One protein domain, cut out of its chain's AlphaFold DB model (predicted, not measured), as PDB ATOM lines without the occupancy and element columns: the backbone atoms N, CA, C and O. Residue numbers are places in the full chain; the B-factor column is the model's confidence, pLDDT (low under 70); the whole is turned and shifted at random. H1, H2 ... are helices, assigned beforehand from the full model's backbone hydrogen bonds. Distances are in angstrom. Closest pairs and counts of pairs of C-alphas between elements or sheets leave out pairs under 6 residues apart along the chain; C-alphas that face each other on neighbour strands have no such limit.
ATOM      1  N   TRP A 176     150.354  86.013 183.020       86.31
ATOM      2  CA  TRP A 176     151.594  86.644 183.481       86.31
ATOM      3  C   TRP A 176     151.391  87.474 184.756       86.31
ATOM      4  O   TRP A 176     152.287  87.551 185.595       86.31
ATOM      5  N   MET A 177     150.211  88.077 184.918       87.94
ATOM      6  CA  MET A 177     149.856  88.879 186.082       87.94
ATOM      7  C   MET A 177     149.590  87.985 187.288       87.94
ATOM      8  O   MET A 177     150.070  88.288 188.383       87.94
ATOM      9  N   ALA A 178     148.882  86.875 187.084       84.75
ATOM     10  CA  ALA A 178     148.639  85.867 188.109       84.75
ATOM     11  C   ALA A 178     149.959  85.264 188.613       84.75
ATOM     12  O   ALA A 178     150.256  85.315 189.807       84.75
ATOM     13  N   ASP A 179     150.821  84.840 187.688       86.62
ATOM     14  CA  ASP A 179     152.120  84.227 187.983       86.62
ATOM     15  C   ASP A 179     153.170  85.234 188.493       86.62
ATOM     16  O   ASP A 179     154.240  84.846 188.967       86.62
ATOM     17  N   GLY A 180     152.919  86.539 188.344       89.25
ATOM     18  CA  GLY A 180     153.901  87.591 188.625       89.25
ATOM     19  C   GLY A 180     155.135  87.520 187.717       89.25
ATOM     20  O   GLY A 180     156.259  87.797 188.143       89.25
ATOM     21  N   THR A 181     154.937  87.109 186.466       91.12
ATOM     22  CA  THR A 181     155.985  86.966 185.452       91.12
ATOM     23  C   THR A 181     156.017  88.161 184.501       91.12
ATOM     24  O   THR A 181     155.211  89.078 184.585       91.12
ATOM     25  N   ARG A 182     157.011  88.183 183.606       93.69
ATOM     26  CA  ARG A 182     157.272  89.299 182.688       93.69
ATOM     27  C   ARG A 182     156.004  89.712 181.907       93.69
ATOM     28  O   ARG A 182     155.480  88.871 181.171       93.69
ATOM     29  N   PRO A 183     155.605  90.995 181.952       92.31
ATOM     30  CA  PRO A 183     154.562  91.531 181.083       92.31
ATOM     31  C   PRO A 183     154.903  91.359 179.591       92.31
ATOM     32  O   PRO A 183     156.068  91.495 179.204       92.31
ATOM     33  N   PRO A 184     153.923  91.064 178.723       88.12
ATOM     34  CA  PRO A 184     154.172  90.766 177.311       88.12
ATOM     35  C   PRO A 184     154.735  91.957 176.522       88.12
ATOM     36  O   PRO A 184     155.440  91.750 175.537       88.12
ATOM     37  N   ASP A 185     154.455  93.180 176.964       89.44
ATOM     38  CA  ASP A 185     154.900  94.449 176.384       89.44
ATOM     39  C   ASP A 185     156.341  94.831 176.759       89.44
ATOM     40  O   ASP A 185     156.938  95.696 176.117       89.44
ATOM     41  N   ILE A 186     156.942  94.169 177.754       89.25
ATOM     42  CA  ILE A 186     158.331  94.410 178.153       89.25
ATOM     43  C   ILE A 186     159.234  93.357 177.528       89.25
ATOM     44  O   ILE A 186     159.168  92.181 177.877       89.25
ATOM     45  N   GLU A 187     160.154  93.770 176.661       93.56
ATOM     46  CA  GLU A 187     161.156  92.892 176.046       93.56
ATOM     47  C   GLU A 187     161.972  92.082 177.073       93.56
ATOM     48  O   GLU A 187     162.400  92.595 178.108       93.56
ATOM     49  N   MET A 188     162.249  90.803 176.783       93.62
ATOM     50  CA  MET A 188     162.871  89.873 177.749       93.62
ATOM     51  C   MET A 188     164.242  90.350 178.248       93.62
ATOM     52  O   MET A 188     164.574  90.193 179.423       93.62
ATOM     53  N   HIS A 189     165.048  90.940 177.362       93.62
ATOM     54  CA  HIS A 189     166.365  91.463 177.722       93.62
ATOM     55  C   HIS A 189     166.261  92.691 178.640       93.62
ATOM     56  O   HIS A 189     167.068  92.824 179.557       93.62
ATOM     57  N   VAL A 190     165.238  93.532 178.445       95.75
ATOM     58  CA  VAL A 190     164.933  94.667 179.325       95.75
ATOM     59  C   VAL A 190     164.481  94.148 180.684       95.75
ATOM     60  O   VAL A 190     165.065  94.514 181.700       95.75
ATOM     61  N   TRP A 191     163.522  93.217 180.709       94.81
ATOM     62  CA  TRP A 191     163.035  92.599 181.945       94.81
ATOM     63  C   TRP A 191     164.168  91.988 182.769       94.81
ATOM     64  O   TRP A 191     164.276  92.236 183.968       94.81
ATOM     65  N   ASN A 192     165.059  91.235 182.123       95.06
ATOM     66  CA  ASN A 192     166.194  90.597 182.784       95.06
ATOM     67  C   ASN A 192     167.260  91.579 183.286       95.06
ATOM     68  O   ASN A 192     168.003  91.222 184.201       95.06
ATOM     69  N   ALA A 193     167.327  92.787 182.728       96.81
ATOM     70  CA  ALA A 193     168.218  93.843 183.196       96.81
ATOM     71  C   ALA A 193     167.649  94.615 184.402       96.81
ATOM     72  O   ALA A 193     168.421  95.200 185.161       96.81
ATOM     73  N   LEU A 194     166.326  94.603 184.612       96.31
ATOM     74  CA  LEU A 194     165.696  95.303 185.734       96.31
ATOM     75  C   LEU A 194     166.060  94.666 187.087       96.31
ATOM     76  O   LEU A 194     166.085  93.431 187.186       96.31
ATOM     77  N   PRO A 195     166.256  95.467 188.151       97.44
ATOM     78  CA  PRO A 195     166.299  94.971 189.524       97.44
ATOM     79  C   PRO A 195     165.031  94.189 189.888       97.44
ATOM     80  O   PRO A 195     163.952  94.446 189.355       97.44
ATOM     81  N   LYS A 196     165.139  93.244 190.834       94.69
ATOM     82  CA  LYS A 196     163.983  92.450 191.295       94.69
ATOM     83  C   LYS A 196     162.861  93.323 191.864       94.69
ATOM     84  O   LYS A 196     161.699  93.026 191.624       94.69
ATOM     85  N   GLU A 197     163.217  94.387 192.576       95.81
ATOM     86  CA  GLU A 197     162.263  95.334 193.164       95.81
ATOM     87  C   GLU A 197     161.456  96.049 192.078       95.81
ATOM     88  O   GLU A 197     160.234  96.026 192.125       95.81
ATOM     89  N   SER A 198     162.115  96.549 191.028       96.06
ATOM     90  CA  SER A 198     161.431  97.178 189.890       96.06
ATOM     91  C   SER A 198     160.515  96.206 189.147       96.06
ATOM     92  O   SER A 198     159.447  96.588 188.685       96.06
ATOM     93  N   ARG A 199     160.903  94.927 189.037       96.44
ATOM     94  CA  ARG A 199     160.022  93.892 188.471       96.44
ATOM     95  C   ARG A 199     158.775  93.704 189.331       96.44
ATOM     96  O   ARG A 199     157.681  93.683 188.786       96.44
ATOM     97  N   ALA A 200     158.942  93.581 190.648       94.00
ATOM     98  CA  ALA A 200     157.828  93.428 191.578       94.00
ATOM     99  C   ALA A 200     156.891  94.646 191.549       94.00
ATOM    100  O   ALA A 200     155.679  94.467 191.508       94.00
ATOM    101  N   GLU A 201     157.445  95.858 191.484       95.44
ATOM    102  CA  GLU A 201     156.688  97.106 191.355       95.44
ATOM    103  C   GLU A 201     155.853  97.131 190.069       95.44
ATOM    104  O   GLU A 201     154.655  97.380 190.129       95.44
ATOM    105  N   ILE A 202     156.437  96.766 188.921       95.25
ATOM    106  CA  ILE A 202     155.709  96.683 187.643       95.25
ATOM    107  C   ILE A 202     154.517  95.718 187.738       95.25
ATOM    108  O   ILE A 202     153.418  96.052 187.292       95.25
ATOM    109  N   ILE A 203     154.717  94.529 188.319       94.62
ATOM    110  CA  ILE A 203     153.632  93.555 188.511       94.62
ATOM    111  C   ILE A 203     152.566  94.114 189.451       94.62
ATOM    112  O   ILE A 203     151.378  94.020 189.143       94.62
ATOM    113  N   GLN A 204     152.975  94.704 190.574       94.69
ATOM    114  CA  GLN A 204     152.058  95.256 191.566       94.69
ATOM    115  C   GLN A 204     151.204  96.376 190.968       94.69
ATOM    116  O   GLN A 204     149.982  96.319 191.065       94.69
ATOM    117  N   THR A 205     151.817  97.332 190.267       94.25
ATOM    118  CA  THR A 205     151.097  98.420 189.595       94.25
ATOM    119  C   THR A 205     150.104  97.888 188.564       94.25
ATOM    120  O   THR A 205     148.993  98.404 188.451       94.25
ATOM    121  N   ALA A 206     150.468  96.846 187.813       91.56
ATOM    122  CA  ALA A 206     149.554  96.253 186.845       91.56
ATOM    123  C   ALA A 206     148.361  95.554 187.515       91.56
ATOM    124  O   ALA A 206     147.235  95.691 187.038       91.56
ATOM    125  N   ARG A 207     148.593  94.843 188.626       92.56
ATOM    126  CA  ARG A 207     147.535  94.199 189.415       92.56
ATOM    127  C   ARG A 207     146.581  95.228 190.025       92.56
ATOM    128  O   ARG A 207     145.375  95.114 189.833       92.56
ATOM    129  N   GLU A 208     147.115  96.262 190.674       93.12
ATOM    130  CA  GLU A 208     146.317  97.344 191.268       93.12
ATOM    131  C   GLU A 208     145.490  98.080 190.217       93.12
ATOM    132  O   GLU A 208     144.314  98.359 190.443       93.12
ATOM    133  N   LYS A 209     146.066  98.335 189.035       88.69
ATOM    134  CA  LYS A 209     145.338  98.941 187.917       88.69
ATOM    135  C   LYS A 209     144.116  98.111 187.521       88.69
ATOM    136  O   LYS A 209     143.036  98.671 187.380       88.69
ATOM    137  N   VAL A 210     144.266  96.797 187.359       83.75
ATOM    138  CA  VAL A 210     143.143  95.929 186.966       83.75
ATOM    139  C   VAL A 210     142.089  95.835 188.073       83.75
ATOM    140  O   VAL A 210     140.893  95.875 187.783       83.75
ATOM    141  N   VAL A 211     142.498  95.764 189.342       83.56
ATOM    142  CA  VAL A 211     141.559  95.793 190.475       83.56
ATOM    143  C   VAL A 211     140.785  97.113 190.510       83.56
ATOM    144  O   VAL A 211     139.563  97.095 190.634       83.56
ATOM    145  N   ALA A 212     141.463  98.246 190.321       80.06
ATOM    146  CA  ALA A 212     140.841  99.567 190.242       80.06
ATOM    147  C   ALA A 212     139.888  99.720 189.043       80.06
ATOM    148  O   ALA A 212     138.885 100.422 189.143       80.06
ATOM    149  N   GLU A 213     140.179  99.072 187.912       79.06
ATOM    150  CA  GLU A 213     139.299  99.050 186.737       79.06
ATOM    151  C   GLU A 213     138.036  98.208 186.974       79.06
ATOM    152  O   GLU A 213     136.956  98.588 186.518       79.06
ATOM    153  N   ASN A 214     138.150  97.095 187.706       73.94
ATOM    154  CA  ASN A 214     137.006  96.255 188.072       73.94
ATOM    155  C   ASN A 214     136.154  96.872 189.197       73.94
ATOM    156  O   ASN A 214     134.938  96.682 189.217       73.94
ATOM    157  N   TRP A 215     136.775  97.637 190.098       72.94
ATOM    158  CA  TRP A 215     136.128  98.334 191.212       72.94
ATOM    159  C   TRP A 215     136.407  99.845 191.161       72.94
ATOM    160  O   TRP A 215     137.130 100.376 192.015       72.94
ATOM    161  N   PRO A 216     135.846 100.563 190.169       69.38
ATOM    162  CA  PRO A 216     136.129 101.977 189.972       69.38
ATOM    163  C   PRO A 216     135.702 102.801 191.184       69.38
ATOM    164  O   PRO A 216     134.698 102.507 191.838       69.38
ATOM    165  N   MET A 217     136.456 103.867 191.457       72.94
ATOM    166  CA  MET A 217     136.106 104.801 192.521       72.94
ATOM    167  C   MET A 217     134.707 105.367 192.245       72.94
ATOM    168  O   MET A 217     134.491 105.951 191.179       72.94
ATOM    169  N   PRO A 218     133.750 105.205 193.170       67.31
ATOM    170  CA  PRO A 218     132.424 105.792 193.006       67.31
ATOM    171  C   PRO A 218     132.488 107.324 193.002       67.31
ATOM    172  O   PRO A 218     133.450 107.941 193.470       67.31
ATOM    173  N   GLU A 219     131.413 107.946 192.522       68.62
ATOM    174  CA  GLU A 219     131.245 109.390 192.635       68.62
ATOM    175  C   GLU A 219     131.249 109.814 194.112       68.62
ATOM    176  O   GLU A 219     130.608 109.196 194.969       68.62
ATOM    177  N   PHE A 220     132.013 110.862 194.419       73.50
ATOM    178  CA  PHE A 220     132.135 111.360 195.780       73.50
ATOM    179  C   PHE A 220     130.908 112.197 196.164       73.50
ATOM    180  O   PHE A 220     130.685 113.277 195.620       73.50
ATOM    181  N   ASP A 221     130.161 111.727 197.162       70.06
ATOM    182  CA  ASP A 221     129.092 112.487 197.809       70.06
ATOM    183  C   ASP A 221     129.621 113.170 199.080       70.06
ATOM    184  O   ASP A 221     129.920 112.521 200.085       70.06
ATOM    185  N   VAL A 222     129.697 114.502 199.057       73.25
ATOM    186  CA  VAL A 222     130.164 115.327 200.189       73.25
ATOM    187  C   VAL A 222     129.270 115.224 201.433       73.25
ATOM    188  O   VAL A 222     129.746 115.429 202.562       73.25
ATOM    189  N   ASN A 223     127.990 114.909 201.230       69.81
ATOM    190  CA  ASN A 223     127.005 114.666 202.283       69.81
ATOM    191  C   ASN A 223     126.841 113.171 202.576       69.81
ATOM    192  O   ASN A 223     126.058 112.795 203.448       69.81
ATOM    193  N   GLY A 224     127.608 112.335 201.875       65.44
ATOM    194  CA  GLY A 224     127.639 110.906 202.074       65.44
ATOM    195  C   GLY A 224     128.145 110.541 203.470       65.44
ATOM    196  O   GLY A 224     128.847 111.323 204.136       65.44
ATOM    197  N   PRO A 225     127.797 109.336 203.943       66.56
ATOM    198  CA  PRO A 225     128.298 108.836 205.209       66.56
ATOM    199  C   PRO A 225     129.833 108.719 205.175       66.56
ATOM    200  O   PRO A 225     130.419 108.503 204.110       66.56
ATOM    201  N   PRO A 226     130.491 108.843 206.338       70.88
ATOM    202  CA  PRO A 226     131.932 108.651 206.444       70.88
ATOM    203  C   PRO A 226     132.374 107.239 206.048       70.88
ATOM    204  O   PRO A 226     131.601 106.289 206.204       70.88
ATOM    205  N   PRO A 227     133.651 107.077 205.666       71.06
ATOM    206  CA  PRO A 227     134.309 105.777 205.651       71.06
ATOM    207  C   PRO A 227     134.216 105.067 207.017       71.06
ATOM    208  O   PRO A 227     134.145 105.741 208.053       71.06
ATOM    209  N   PRO A 228     134.279 103.721 207.054       64.69
ATOM    210  CA  PRO A 228     134.249 102.945 208.300       64.69
ATOM    211  C   PRO A 228     135.333 103.346 209.314       64.69
ATOM    212  O   PRO A 228     135.097 103.300 210.522       64.69
ATOM    213  N   SER A 229     136.491 103.800 208.829       66.94
ATOM    214  CA  SER A 229     137.639 104.263 209.618       66.94
ATOM    215  C   SER A 229     137.424 105.619 210.317       66.94
ATOM    216  O   SER A 229     138.226 106.000 211.171       66.94
ATOM    217  N   PHE A 230     136.337 106.350 210.020       70.75
ATOM    218  CA  PHE A 230     136.078 107.698 210.546       70.75
ATOM    219  C   PHE A 230     134.798 107.802 211.387       70.75
ATOM    220  O   PHE A 230     133.721 107.311 211.039       70.75
ATOM    221  N   SER A 231     134.865 108.537 212.504       74.06
ATOM    222  CA  SER A 231     133.679 108.825 213.326       74.06
ATOM    223  C   SER A 231     132.742 109.824 212.632       74.06
ATOM    224  O   SER A 231     133.188 110.715 211.912       74.06
ATOM    225  N   SER A 232     131.423 109.697 212.846       73.19
ATOM    226  CA  SER A 232     130.436 110.570 212.176       73.19
ATOM    227  C   SER A 232     130.581 112.016 212.634       73.19
ATOM    228  O   SER A 232     130.443 112.932 211.832       73.19
ATOM    229  N   MET A 233     130.920 112.200 213.912       77.25
ATOM    230  CA  MET A 233     131.160 113.510 214.504       77.25
ATOM    231  C   MET A 233     132.417 114.168 213.930       77.25
ATOM    232  O   MET A 233     132.389 115.349 213.620       77.25
ATOM    233  N   ALA A 234     133.515 113.428 213.741       83.62
ATOM    234  CA  ALA A 234     134.692 113.993 213.084       83.62
ATOM    235  C   ALA A 234     134.383 114.337 211.620       83.62
ATOM    236  O   ALA A 234     134.718 115.423 211.156       83.62
ATOM    237  N   TRP A 235     133.686 113.442 210.916       82.38
ATOM    238  CA  TRP A 235     133.341 113.615 209.507       82.38
ATOM    239  C   TRP A 235     132.485 114.849 209.238       82.38
ATOM    240  O   TRP A 235     132.758 115.584 208.291       82.38
ATOM    241  N   SER A 236     131.475 115.119 210.067       83.69
ATOM    242  CA  SER A 236     130.586 116.271 209.878       83.69
ATOM    243  C   SER A 236     131.305 117.620 209.997       83.69
ATOM    244  O   SER A 236     130.832 118.602 209.430       83.69
ATOM    245  N   HIS A 237     132.453 117.669 210.680       87.31
ATOM    246  CA  HIS A 237     133.247 118.884 210.878       87.31
ATOM    247  C   HIS A 237     134.403 119.055 209.878       87.31
ATOM    248  O   HIS A 237     135.088 120.078 209.922       87.31
ATOM    249  N   LEU A 238     134.633 118.095 208.975       88.44
ATOM    250  CA  LEU A 238     135.699 118.191 207.976       88.44
ATOM    251  C   LEU A 238     135.300 119.070 206.774       88.44
ATOM    252  O   LEU A 238     134.174 118.950 206.277       88.44
ATOM    253  N   PRO A 239     136.230 119.890 206.243       92.75
ATOM    254  CA  PRO A 239     136.064 120.549 204.949       92.75
ATOM    255  C   PRO A 239     135.824 119.541 203.814       92.75
ATOM    256  O   PRO A 239     136.315 118.413 203.863       92.75
ATOM    257  N   SER A 240     135.116 119.959 202.762       87.81
ATOM    258  CA  SER A 240     134.794 119.110 201.602       87.81
ATOM    259  C   SER A 240     136.036 118.535 200.916       87.81
ATOM    260  O   SER A 240     136.063 117.344 200.619       87.81
ATOM    261  N   GLU A 241     137.079 119.347 200.731       90.06
ATOM    262  CA  GLU A 241     138.351 118.913 200.134       90.06
ATOM    263  C   GLU A 241     139.028 117.819 200.969       90.06
ATOM    264  O   GLU A 241     139.505 116.823 200.431       90.06
ATOM    265  N   SER A 242     139.017 117.958 202.301       90.75
ATOM    266  CA  SER A 242     139.574 116.946 203.202       90.75
ATOM    267  C   SER A 242     138.780 115.642 203.142       90.75
ATOM    268  O   SER A 242     139.378 114.570 203.101       90.75
ATOM    269  N   LYS A 243     137.444 115.718 203.089       85.12
ATOM    270  CA  LYS A 243     136.586 114.534 202.927       85.12
ATOM    271  C   LYS A 243     136.866 113.807 201.613       85.12
ATOM    272  O   LYS A 243     136.968 112.584 201.616       85.12
ATOM    273  N   GLN A 244     137.023 114.546 200.517       85.81
ATOM    274  CA  GLN A 244     137.324 113.971 199.207       85.81
ATOM    275  C   GLN A 244     138.707 113.306 199.181       85.81
ATOM    276  O   GLN A 244     138.842 112.198 198.669       85.81
ATOM    277  N   ALA A 245     139.723 113.940 199.774       89.88
ATOM    278  CA  ALA A 245     141.061 113.360 199.877       89.88
ATOM    279  C   ALA A 245     141.064 112.062 200.704       89.88
ATOM    280  O   ALA A 245     141.645 111.067 200.278       89.88
ATOM    281  N   ILE A 246     140.369 112.049 201.848       86.31
ATOM    282  CA  ILE A 246     140.212 110.846 202.681       86.31
ATOM    283  C   ILE A 246     139.483 109.748 201.904       86.31
ATOM    284  O   ILE A 246     139.916 108.603 201.902       86.31
ATOM    285  N   PHE A 247     138.401 110.092 201.209       82.81
ATOM    286  CA  PHE A 247     137.651 109.144 200.392       82.81
ATOM    287  C   PHE A 247     138.519 108.485 199.315       82.81
ATOM    288  O   PHE A 247     138.482 107.269 199.149       82.81
ATOM    289  N   GLN A 248     139.337 109.279 198.620       85.25
ATOM    290  CA  GLN A 248     140.270 108.772 197.617       85.25
ATOM    291  C   GLN A 248     141.346 107.877 198.244       85.25
ATOM    292  O   GLN A 248     141.690 106.846 197.671       85.25
ATOM    293  N   GLN A 249     141.868 108.254 199.413       89.19
ATOM    294  CA  GLN A 249     142.859 107.462 200.137       89.19
ATOM    295  C   GLN A 249     142.295 106.104 200.575       89.19
ATOM    296  O   GLN A 249     142.949 105.086 200.374       89.19
ATOM    297  N   GLU A 250     141.086 106.078 201.131       84.50
ATOM    298  CA  GLU A 250     140.407 104.845 201.551       84.50
ATOM    299  C   GLU A 250     140.096 103.931 200.364       84.50
ATOM    300  O   GLU A 250     140.282 102.721 200.447       84.50
ATOM    301  N   TRP A 251     139.681 104.501 199.227       84.69
ATOM    302  CA  TRP A 251     139.481 103.713 198.014       84.69
ATOM    303  C   TRP A 251     140.793 103.105 197.500       84.69
ATOM    304  O   TRP A 251     140.818 101.923 197.167       84.69
ATOM    305  N   GLN A 252     141.897 103.859 197.493       89.94
ATOM    306  CA  GLN A 252     143.211 103.319 197.116       89.94
ATOM    307  C   GLN A 252     143.680 102.216 198.070       89.94
ATOM    308  O   GLN A 252     144.182 101.188 197.626       89.94
ATOM    309  N   ALA A 253     143.466 102.389 199.375       90.38
ATOM    310  CA  ALA A 253     143.788 101.365 200.360       90.38
ATOM    311  C   ALA A 253     142.964 100.082 200.141       90.38
ATOM    312  O   ALA A 253     143.525  98.988 200.182       90.38
ATOM    313  N   ALA A 254     141.674 100.210 199.803       86.69
ATOM    314  CA  ALA A 254     140.826  99.077 199.430       86.69
ATOM    315  C   ALA A 254     141.317  98.369 198.153       86.69
ATOM    316  O   ALA A 254     141.322  97.140 198.099       86.69
ATOM    317  N   VAL A 255     141.786  99.118 197.144       88.56
ATOM    318  CA  VAL A 255     142.393  98.545 195.927       88.56
ATOM    319  C   VAL A 255     143.647  97.744 196.270       88.56
ATOM    320  O   VAL A 255     143.774  96.601 195.823       88.56
ATOM    321  N   SER A 256     144.563  98.297 197.069       93.56
ATOM    322  CA  SER A 256     145.788  97.590 197.463       93.56
ATOM    323  C   SER A 256     145.489  96.354 198.317       93.56
ATOM    324  O   SER A 256     146.057  95.290 198.065       93.56
ATOM    325  N   GLU A 257     144.560  96.448 199.273       91.75
ATOM    326  CA  GLU A 257     144.156  95.311 200.108       91.75
ATOM    327  C   GLU A 257     143.515  94.194 199.267       91.75
ATOM    328  O   GLU A 257     143.919  93.032 199.353       91.75
ATOM    329  N   GLN A 258     142.562  94.536 198.397       88.88
ATOM    330  CA  GLN A 258     141.919  93.580 197.493       88.88
ATOM    331  C   GLN A 258     142.939  92.932 196.546       88.88
ATOM    332  O   GLN A 258     142.899  91.722 196.315       88.88
ATOM    333  N   THR A 259     143.897  93.713 196.038       91.75
ATOM    334  CA  THR A 259     145.001  93.210 195.209       91.75
ATOM    335  C   THR A 259     145.818  92.160 195.958       91.75
ATOM    336  O   THR A 259     146.131  91.101 195.410       91.75
ATOM    337  N   GLN A 260     146.136  92.412 197.227       92.06
ATOM    338  CA  GLN A 260     146.852  91.443 198.047       92.06
ATOM    339  C   GLN A 260     146.049  90.147 198.207       92.06
ATOM    340  O   GLN A 260     146.612  89.073 197.997       92.06
TER     341      GLN A 260
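This is residues 176 to 260 of the 487 residues of the protein "SH3b domain-containing protein" of Corallococcus sp. AB030 (UniProt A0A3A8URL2). Two long helices, H3 and H5, meet near their last residues as a wide V, and short H2 and H4 lie by the far ends of its arms. The 85 printed residues hold five named helices, H1 to H5 along the chain, and no named strand: all helix. The whole is only just loose, close to extended, with a radius of gyration of the C-alphas of 17.7 A and spans of 55 by 22 by 19 A.

H1, residues 176 to 179, begins with C-alpha 176 at (151.594, 86.644, 183.481). H2 is residues 188 to 193, H3 residues 196 to 214, 27.4 A from first to last C-alpha, and H4 residues 232 to 236. H5, residues 240 to 260, 30.4 A, ends with C-alpha 260 at (146.852, 91.443, 198.047).

H1 and H3 only just touch, with 3 pairs of C-alphas within 8 A, the closest Met 177 and Ile 203, 6.5 A. H3, with residues 207 to 212 alone, touches residues 255 to 259 of H5 at a steep tilt of 67 degrees, opposite ways; the closest C-alphas, of Glu 208 and Thr 259, are 5.9 A apart. In H2 to H5 every O i to N i+4 pair is within hydrogen-bond range; H1 is too short for one.

The farthest C-alphas, of His 189 and Met 233, are 55.5 A apart. The printed part has no cut. The H3 to H4 link is long, with eight residues between 216 and 229 under pLDDT 70.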